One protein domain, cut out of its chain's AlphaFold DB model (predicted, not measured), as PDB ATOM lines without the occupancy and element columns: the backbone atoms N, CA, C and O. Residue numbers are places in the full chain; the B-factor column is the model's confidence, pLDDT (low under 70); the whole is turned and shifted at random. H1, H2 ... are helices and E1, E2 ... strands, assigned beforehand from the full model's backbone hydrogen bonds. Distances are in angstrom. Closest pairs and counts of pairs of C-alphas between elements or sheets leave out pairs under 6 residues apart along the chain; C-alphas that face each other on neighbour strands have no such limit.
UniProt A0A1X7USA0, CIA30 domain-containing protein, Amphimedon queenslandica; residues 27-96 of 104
ATOM      1  N   ASP A  27      29.982  37.414  30.313       52.41
ATOM      2  CA  ASP A  27      28.666  37.742  29.735       52.41
ATOM      3  C   ASP A  27      28.377  36.931  28.446       52.41
ATOM      4  O   ASP A  27      27.227  36.831  27.997       52.41
ATOM      5  N   SER A  28      29.416  36.318  27.860       54.47
ATOM      6  CA  SER A  28      29.322  35.314  26.792       54.47
ATOM      7  C   SER A  28      28.816  33.933  27.254       54.47
ATOM      8  O   SER A  28      28.191  33.206  26.477       54.47
ATOM      9  N   GLU A  29      29.017  33.575  28.519       52.66
ATOM     10  CA  GLU A  29      28.603  32.328  29.153       52.66
ATOM     11  C   GLU A  29      27.296  32.562  29.935       52.66
ATOM     12  O   GLU A  29      27.260  32.874  31.120       52.66
ATOM     13  N   LYS A  30      26.143  32.413  29.280       58.19
ATOM     14  CA  LYS A  30      24.856  32.477  29.991       58.19
ATOM     15  C   LYS A  30      24.586  31.146  30.694       58.19
ATOM     16  O   LYS A  30      24.480  30.110  30.038       58.19
ATOM     17  N   LEU A  31      24.413  31.171  32.020       59.75
ATOM     18  CA  LEU A  31      23.901  30.020  32.770       59.75
ATOM     19  C   LEU A  31      22.466  29.722  32.308       59.75
ATOM     20  O   LEU A  31      21.514  30.374  32.732       59.75
ATOM     21  N   MET A  32      22.315  28.724  31.444       59.62
ATOM     22  CA  MET A  32      21.018  28.237  30.978       59.62
ATOM     23  C   MET A  32      20.591  27.067  31.864       59.62
ATOM     24  O   MET A  32      21.131  25.963  31.769       59.62
ATOM     25  N   LEU A  33      19.642  27.317  32.767       62.75
ATOM     26  CA  LEU A  33      18.979  26.258  33.523       62.75
ATOM     27  C   LEU A  33      17.858  25.678  32.664       62.75
ATOM     28  O   LEU A  33      16.884  26.361  32.364       62.75
ATOM     29  N   TRP A  34      18.003  24.415  32.285       68.31
ATOM     30  CA  TRP A  34      17.037  23.731  31.437       68.31
ATOM     31  C   TRP A  34      15.931  23.098  32.272       68.31
ATOM     32  O   TRP A  34      16.167  22.148  33.024       68.31
ATOM     33  N   ASP A  35      14.716  23.625  32.138       69.31
ATOM     34  CA  ASP A  35      13.538  23.084  32.802       69.31
ATOM     35  C   ASP A  35      12.797  22.098  31.893       69.31
ATOM     36  O   ASP A  35      11.897  22.458  31.142       69.31
ATOM     37  N   LEU A  36      13.153  20.815  31.984       77.12
ATOM     38  CA  LEU A  36      12.510  19.752  31.197       77.12
ATOM     39  C   LEU A  36      11.091  19.405  31.686       77.12
ATOM     40  O   LEU A  36      10.514  18.415  31.238       77.12
ATOM     41  N   ARG A  37      10.536  20.156  32.648       72.69
ATOM     42  CA  ARG A  37       9.157  19.977  33.132       72.69
ATOM     43  C   ARG A  37       8.131  20.687  32.254       72.69
ATOM     44  O   ARG A  37       6.948  20.386  32.384       72.69
ATOM     45  N   ASP A  38       8.579  21.585  31.385       74.69
ATOM     46  CA  ASP A  38       7.739  22.177  30.354       74.69
ATOM     47  C   ASP A  38       7.496  21.157  29.228       74.69
ATOM     48  O   ASP A  38       8.401  20.422  28.818       74.69
ATOM     49  N   GLU A  39       6.262  21.070  28.747       73.00
ATOM     50  CA  GLU A  39       5.908  20.222  27.608       73.00
ATOM     51  C   GLU A  39       6.436  20.795  26.292       73.00
ATOM     52  O   GLU A  39       6.771  20.019  25.392       73.00
ATOM     53  N   ASP A  40       6.573  22.122  26.207       78.56
ATOM     54  CA  ASP A  40       7.053  22.818  25.014       78.56
ATOM     55  C   ASP A  40       8.572  22.730  24.857       78.56
ATOM     56  O   ASP A  40       9.087  22.925  23.749       78.56
ATOM     57  N   CYS A  41       9.295  22.340  25.918       80.81
ATOM     58  CA  CYS A  41      10.750  22.236  25.862       80.81
ATOM     59  C   CYS A  41      11.204  21.260  24.773       80.81
ATOM     60  O   CYS A  41      12.240  21.488  24.172       80.81
ATOM     61  N   VAL A  42      10.420  20.236  24.408       88.56
ATOM     62  CA  VAL A  42      10.763  19.301  23.316       88.56
ATOM     63  C   VAL A  42      11.104  20.018  22.010       88.56
ATOM     64  O   VAL A  42      11.984  19.580  21.268       88.56
ATOM     65  N   ASN A  43      10.466  21.158  21.748       86.88
ATOM     66  CA  ASN A  43      10.687  21.928  20.531       86.88
ATOM     67  C   ASN A  43      12.025  22.674  20.524       86.88
ATOM     68  O   ASN A  43      12.509  23.027  19.447       86.88
ATOM     69  N   GLU A  44      12.647  22.869  21.683       85.94
ATOM     70  CA  GLU A  44      13.926  23.561  21.850       85.94
ATOM     71  C   GLU A  44      15.131  22.632  21.707       85.94
ATOM     72  O   GLU A  44      16.259  23.110  21.621       85.94
ATOM     73  N   TRP A  45      14.918  21.314  21.644       89.00
ATOM     74  CA  TRP A  45      15.992  20.323  21.599       89.00
ATOM     75  C   TRP A  45      15.970  19.500  20.319       89.00
ATOM     76  O   TRP A  45      14.942  19.286  19.677       89.00
ATOM     77  N   GLU A  46      17.148  19.026  19.952       92.25
ATOM     78  CA  GLU A  46      17.375  18.108  18.851       92.25
ATOM     79  C   GLU A  46      17.999  16.824  19.394       92.25
ATOM     80  O   GLU A  46      18.934  16.870  20.198       92.25
ATOM     81  N   CYS A  47      17.458  15.684  18.972       95.12
ATOM     82  CA  CYS A  47      18.012  14.375  19.287       95.12
ATOM     83  C   CYS A  47      19.140  14.054  18.316       95.12
ATOM     84  O   CYS A  47      18.980  14.225  17.114       95.12
ATOM     85  N   ILE A  48      20.240  13.539  18.849       95.12
ATOM     86  CA  ILE A  48      21.398  13.092  18.085       95.12
ATOM     87  C   ILE A  48      21.643  11.635  18.447       95.12
ATOM     88  O   ILE A  48      21.558  11.245  19.614       95.12
ATOM     89  N   SER A  49      21.996  10.822  17.465       95.38
ATOM     90  CA  SER A  49      22.485   9.465  17.703       95.38
ATOM     91  C   SER A  49      23.548   9.095  16.679       95.38
ATOM     92  O   SER A  49      23.861   9.880  15.779       95.38
ATOM     93  N   ASP A  50      24.140   7.915  16.829       93.44
ATOM     94  CA  ASP A  50      25.021   7.371  15.795       93.44
ATOM     95  C   ASP A  50      24.285   7.030  14.481       93.44
ATOM     96  O   ASP A  50      24.964   6.852  13.469       93.44
ATOM     97  N   GLU A  51      22.942   7.039  14.443       92.25
ATOM     98  CA  GLU A  51      22.131   6.829  13.227       92.25
ATOM     99  C   GLU A  51      22.523   7.778  12.088       92.25
ATOM    100  O   GLU A  51      22.643   7.353  10.942       92.25
ATOM    101  N   GLU A  52      22.831   9.041  12.403       90.19
ATOM    102  CA  GLU A  52      23.266  10.061  11.431       90.19
ATOM    103  C   GLU A  52      24.546   9.675  10.677       90.19
ATOM    104  O   GLU A  52      24.843  10.209   9.610       90.19
ATOM    105  N   LYS A  53      25.322   8.752  11.242       88.81
ATOM    106  CA  LYS A  53      26.579   8.242  10.692       88.81
ATOM    107  C   LYS A  53      26.481   6.756  10.323       88.81
ATOM    108  O   LYS A  53      27.500   6.094  10.146       88.81
ATOM    109  N   GLY A  54      25.260   6.228  10.220       88.88
ATOM    110  CA  GLY A  54      24.979   4.840   9.850       88.88
ATOM    111  C   GLY A  54      24.998   3.845  11.013       88.88
ATOM    112  O   GLY A  54      24.983   2.642  10.774       88.88
ATOM    113  N   GLY A  55      25.057   4.318  12.258       91.12
ATOM    114  CA  GLY A  55      24.921   3.494  13.457       91.12
ATOM    115  C   GLY A  55      23.489   3.002  13.678       91.12
ATOM    116  O   GLY A  55      22.564   3.346  12.945       91.12
ATOM    117  N   GLY A  56      23.314   2.133  14.674       93.62
ATOM    118  CA  GLY A  56      22.022   1.505  14.967       93.62
ATOM    119  C   GLY A  56      21.285   2.082  16.174       93.62
ATOM    120  O   GLY A  56      20.207   1.583  16.506       93.62
ATOM    121  N   SER A  57      21.877   3.045  16.880       95.00
ATOM    122  CA  SER A  57      21.252   3.680  18.035       95.00
ATOM    123  C   SER A  57      20.181   4.657  17.568       95.00
ATOM    124  O   SER A  57      20.323   5.283  16.528       95.00
ATOM    125  N   LYS A  58      19.107   4.809  18.339       96.38
ATOM    126  CA  LYS A  58      18.025   5.759  18.051       96.38
ATOM    127  C   LYS A  58      17.718   6.584  19.285       96.38
ATOM    128  O   LYS A  58      17.731   6.071  20.403       96.38
ATOM    129  N   ALA A  59      17.415   7.854  19.081       96.69
ATOM    130  CA  ALA A  59      17.146   8.811  20.142       96.69
ATOM    131  C   ALA A  59      15.790   9.483  19.914       96.69
ATOM    132  O   ALA A  59      15.465   9.867  18.794       96.69
ATOM    133  N   THR A  60      14.999   9.629  20.974       95.25
ATOM    134  CA  THR A  60      13.724  10.350  20.933       95.25
ATOM    135  C   THR A  60      13.580  11.238  22.155       95.25
ATOM    136  O   THR A  60      13.970  10.865  23.260       95.25
ATOM    137  N   PHE A  61      12.987  12.410  21.964       93.56
ATOM    138  CA  PHE A  61      12.635  13.325  23.037       93.56
ATOM    139  C   PHE A  61      11.175  13.716  22.852       93.56
ATOM    140  O   PHE A  61      10.779  14.119  21.760       93.56
ATOM    141  N   LYS A  62      10.354  13.496  23.879       90.50
ATOM    142  CA  LYS A  62       8.896  13.639  23.782       90.50
ATOM    143  C   LYS A  62       8.292  14.124  25.090       90.50
ATOM    144  O   LYS A  62       8.783  13.783  26.167       90.50
ATOM    145  N   SER A  63       7.180  14.842  24.998       87.81
ATOM    146  CA  SER A  63       6.415  15.264  26.164       87.81
ATOM    147  C   SER A  63       5.797  14.027  26.825       87.81
ATOM    148  O   SER A  63       5.345  13.081  26.169       87.81
ATOM    149  N   ASN A  64       5.816  13.986  28.151       80.44
ATOM    150  CA  ASN A  64       5.193  12.929  28.926       80.44
ATOM    151  C   ASN A  64       3.673  13.036  28.767       80.44
ATOM    152  O   ASN A  64       3.091  14.082  29.023       80.44
ATOM    153  N   LYS A  65       3.007  11.919  28.460       71.25
ATOM    154  CA  LYS A  65       1.542  11.835  28.316       71.25
ATOM    155  C   LYS A  65       0.753  12.310  29.547       71.25
ATOM    156  O   LYS A  65      -0.447  12.526  29.446       71.25
ATOM    157  N   LYS A  66       1.396  12.413  30.715       73.94
ATOM    158  CA  LYS A  66       0.799  12.927  31.961       73.94
ATOM    159  C   LYS A  66       0.959  14.441  32.156       73.94
ATOM    160  O   LYS A  66       0.596  14.924  33.221       73.94
ATOM    161  N   GLY A  67       1.566  15.145  31.205       66.00
ATOM    162  CA  GLY A  67       1.767  16.593  31.237       66.00
ATOM    163  C   GLY A  67       2.621  17.114  32.393       66.00
ATOM    164  O   GLY A  67       2.380  18.166  32.969       66.00
ATOM    165  N   THR A  68       3.594  16.307  32.821       73.88
ATOM    166  CA  THR A  68       4.470  16.615  33.971       73.88
ATOM    167  C   THR A  68       5.926  16.825  33.563       73.88
ATOM    168  O   THR A  68       6.819  16.774  34.409       73.88
ATOM    169  N   GLY A  69       6.166  17.025  32.267       82.38
ATOM    170  CA  GLY A  69       7.488  17.245  31.697       82.38
ATOM    171  C   GLY A  69       7.759  16.427  30.457       82.38
ATOM    172  O   GLY A  69       6.851  15.863  29.855       82.38
ATOM    173  N   SER A  70       9.032  16.343  30.105       87.69
ATOM    174  CA  SER A  70       9.527  15.709  28.893       87.69
ATOM    175  C   SER A  70      10.488  14.572  29.222       87.69
ATOM    176  O   SER A  70      11.142  14.560  30.266       87.69
ATOM    177  N   VAL A  71      10.542  13.575  28.344       88.88
ATOM    178  CA  VAL A  71      11.333  12.356  28.524       88.88
ATOM    179  C   VAL A  71      12.236  12.163  27.319       88.88
ATOM    180  O   VAL A  71      11.769  12.134  26.179       88.88
ATOM    181  N   PHE A  72      13.529  12.007  27.594       92.06
ATOM    182  CA  PHE A  72      14.528  11.582  26.623       92.06
ATOM    183  C   PHE A  72      14.731  10.070  26.723       92.06
ATOM    184  O   PHE A  72      15.058   9.554  27.791       92.06
ATOM    185  N   GLU A  73      14.529   9.369  25.614       94.44
ATOM    186  CA  GLU A  73      14.687   7.922  25.503       94.44
ATOM    187  C   GLU A  73      15.697   7.595  24.402       94.44
ATOM    188  O   GLU A  73      15.610   8.107  23.283       94.44
ATOM    189  N   GLY A  74      16.634   6.704  24.717       95.56
ATOM    190  CA  GLY A  74      17.603   6.172  23.767       95.56
ATOM    191  C   GLY A  74      17.503   4.655  23.671       95.56
ATOM    192  O   GLY A  74      17.428   3.967  24.689       95.56
ATOM    193  N   VAL A  75      17.542   4.133  22.449       96.50
ATOM    194  CA  VAL A  75      17.776   2.715  22.165       96.50
ATOM    195  C   VAL A  75      19.209   2.603  21.672       96.50
ATOM    196  O   VAL A  75      19.520   3.102  20.595       96.50
ATOM    197  N   LEU A  76      20.088   1.996  22.468       95.06
ATOM    198  CA  LEU A  76      21.511   1.900  22.142       95.06
ATOM    199  C   LEU A  76      21.808   0.664  21.297       95.06
ATOM    200  O   LEU A  76      21.341  -0.435  21.597       95.06
ATOM    201  N   ASN A  77      22.663   0.838  20.292       92.88
ATOM    202  CA  ASN A  77      23.270  -0.253  19.551       92.88
ATOM    203  C   ASN A  77      24.787  -0.046  19.477       92.88
ATOM    204  O   ASN A  77      25.277   0.914  18.889       92.88
ATOM    205  N   THR A  78      25.539  -0.966  20.071       91.62
ATOM    206  CA  THR A  78      27.009  -0.929  20.099       91.62
ATOM    207  C   THR A  78      27.653  -1.721  18.959       91.62
ATOM    208  O   THR A  78      28.877  -1.799  18.878       91.62
ATOM    209  N   SER A  79      26.858  -2.322  18.071       88.94
ATOM    210  CA  SER A  79      27.367  -3.107  16.948       88.94
ATOM    211  C   SER A  79      27.904  -2.199  15.851       88.94
ATOM    212  O   SER A  79      27.205  -1.322  15.357       88.94
ATOM    213  N   ILE A  80      29.130  -2.472  15.410       79.75
ATOM    214  CA  ILE A  80      29.785  -1.767  14.307       79.75
ATOM    215  C   ILE A  80      29.922  -2.773  13.163       79.75
ATOM    216  O   ILE A  80      30.874  -3.550  13.114       79.75
ATOM    217  N   LYS A  81      28.921  -2.845  12.282       74.12
ATOM    218  CA  LYS A  81      28.971  -3.676  11.068       74.12
ATOM    219  C   LYS A  81      28.413  -2.880   9.897       74.12
ATOM    220  O   LYS A  81      27.292  -2.399   9.988       74.12
ATOM    221  N   ASN A  82      29.171  -2.808   8.804       72.06
ATOM    222  CA  ASN A  82      28.798  -2.100   7.571       72.06
ATOM    223  C   ASN A  82      28.576  -0.587   7.754       72.06
ATOM    224  O   ASN A  82      27.703  -0.011   7.111       72.06
ATOM    225  N   THR A  83      29.353   0.054   8.628       73.38
ATOM    226  CA  THR A  83      29.288   1.501   8.874       73.38
ATOM    227  C   THR A  83      30.692   2.104   8.800       73.38
ATOM    228  O   THR A  83      31.683   1.405   9.013       73.38
ATOM    229  N   GLU A  84      30.792   3.404   8.524       80.56
ATOM    230  CA  GLU A  84      32.063   4.150   8.576       80.56
ATOM    231  C   GLU A  84      32.431   4.589  10.009       80.56
ATOM    232  O   GLU A  84      33.428   5.278  10.244       80.56
ATOM    233  N   LEU A  85      31.617   4.209  10.998       82.81
ATOM    234  CA  LEU A  85      31.790   4.619  12.382       82.81
ATOM    235  C   LEU A  85      32.957   3.895  13.046       82.81
ATOM    236  O   LEU A  85      33.021   2.670  13.087       82.81
ATOM    237  N   LYS A  86      33.825   4.675  13.698       84.31
ATOM    238  CA  LYS A  86      34.847   4.140  14.613       84.31
ATOM    239  C   LYS A  86      34.253   3.650  15.938       84.31
ATOM    240  O   LYS A  86      34.821   2.761  16.560       84.31
ATOM    241  N   TYR A  87      33.134   4.239  16.366       84.88
ATOM    242  CA  TYR A  87      32.461   3.943  17.631       84.88
ATOM    243  C   TYR A  87      30.943   4.050  17.453       84.88
ATOM    244  O   TYR A  87      30.471   4.951  16.758       84.88
ATOM    245  N   SER A  88      30.200   3.148  18.095       91.31
ATOM    246  CA  SER A  88      28.732   3.112  18.124       91.31
ATOM    247  C   SER A  88      28.252   2.954  19.567       91.31
ATOM    248  O   SER A  88      29.010   2.517  20.435       91.31
ATOM    249  N   GLY A  89      26.992   3.287  19.816       93.00
ATOM    250  CA  GLY A  89      26.337   3.194  21.114       93.00
ATOM    251  C   GLY A  89      26.156   4.544  21.791       93.00
ATOM    252  O   GLY A  89      26.354   4.626  23.004       93.00
ATOM    253  N   TYR A  90      25.799   5.596  21.044       94.25
ATOM    254  CA  TYR A  90      25.487   6.895  21.648       94.25
ATOM    255  C   TYR A  90      24.124   7.454  21.232       94.25
ATOM    256  O   TYR A  90      23.711   7.385  20.075       94.25
ATOM    257  N   CYS A  91      23.473   8.085  22.210       96.25
ATOM    258  CA  CYS A  91      22.311   8.951  22.053       96.25
ATOM    259  C   CYS A  91      22.563  10.222  22.869       96.25
ATOM    260  O   CYS A  91      23.074  10.151  23.987       96.25
ATOM    261  N   ALA A  92      22.191  11.375  22.332       94.56
ATOM    262  CA  ALA A  92      22.326  12.664  22.993       94.56
ATOM    263  C   ALA A  92      21.157  13.586  22.632       94.56
ATOM    264  O   ALA A  92      20.427  13.350  21.670       94.56
ATOM    265  N   ILE A  93      21.017  14.664  23.398       92.81
ATOM    266  CA  ILE A  93      20.210  15.824  23.026       92.81
ATOM    267  C   ILE A  93      21.099  17.061  23.023       92.81
ATOM    268  O   ILE A  93      21.991  17.188  23.863       92.81
ATOM    269  N   ARG A  94      20.847  17.978  22.091       90.25
ATOM    270  CA  ARG A  94      21.439  19.320  22.096       90.25
ATOM    271  C   ARG A  94      20.354  20.378  22.010       90.25
ATOM    272  O   ARG A  94      19.323  20.149  21.381       90.25
ATOM    273  N   SER A  95      20.595  21.537  22.608       85.88
ATOM    274  CA  SER A  95      19.730  22.693  22.404       85.88
ATOM    275  C   SER A  95      19.811  23.131  20.946       85.88
ATOM    276  O   SER A  95      20.907  23.221  20.379       85.88
ATOM    277  N   LYS A  96      18.672  23.455  20.345       85.06
ATOM    278  CA  LYS A  96      18.639  24.138  19.057       85.06
ATOM    279  C   LYS A  96      19.251  25.529  19.222       85.06
ATOM    280  O   LYS A  96      19.086  26.155  20.271       85.06
TER     281      LYS A  96
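What this domain is: This is residues 27 to 96 of the 104 residues of the protein "CIA30 domain-containing protein" of Amphimedon queenslandica (UniProt A0A1X7USA0). Two antiparallel ribbons of two strands each, E1 with E4 and E2 with E3, lie partly face to face as a small, loose two-layered body, with the short helix H1 at one end and the short helix H2 at the other. Residues 27 to 33 stick out as a free arm near the H1 end, and the long loop of residues 76 to 90 reaches out at the H2 end. The printed part has 70 residues, with two named helices and four named strands in the order H1, E1, H2, E2, E3, E4; the class is mixed, helices and strands, and under half of the residues are in named elements. The whole is loose, with a radius of gyration of the C-alphas of 14.7 A, and flat, spanning 40 by 37 by 14 A.

Where its parts are: Residues 27 to 39 hold no named element; C-alpha 27 is at (28.666, 37.742, 29.735). H1 is residues 40 to 44, beginning at C-alpha 40 at (7.053, 22.818, 25.014). E1, residues 45 to 49, is 13.2 A long. H2 is residues 50 to 53. E2, residues 58 to 63, is 17.1 A long, and E3, residues 70 to 75, is 16.8 A long. E4, residues 91 to 95, is 14.0 A long and ends at C-alpha 95 at (19.730, 22.693, 22.404).

How they stand to each other: E1 and E4 are antiparallel neighbours at 153 degrees, with N 46 and O 94 at 2.8 A. E2 and E3 form a hairpin, antiparallel at 164 degrees, with N 60 and O 73 at 2.8 A. Between the two sheets, E1 and E2 have the C-alphas of Cys 47 and Ala 59 as their closest, 5.7 A apart. The closest C-alphas of E2 and E4 are those of Ala 59 and Cys 91, 5.5 A apart. Those of E3 and E4 are Gly 74 and Cys 91, 5.7 A apart. E1 and E3 are near each other, with 6 pairs of C-alphas within 10 A. The closest C-alphas of H1 and E2 are those of Val 42 and Lys 62, at 6.0 A; those of H2 and E2 are Glu 51 and Lys 58, at 6.4 A. H1 and H2 are apart, and so are H2 and E3. In H1, 0 of 1 O i to N i+4 pairs and 2 of 2 O i to N i+3 pairs are within hydrogen-bond range; H2 is too short for an i+4 pair.

The domain as a whole: The C-alphas farthest apart are those of Asp 27 and Asn 82, at 45.6 A. The printed part has no cut. The link from E3 to E4, 15 residues, is long. Mean pLDDT of the printed part is 83.5; residues 27 to 35 and residue 67 are under 70.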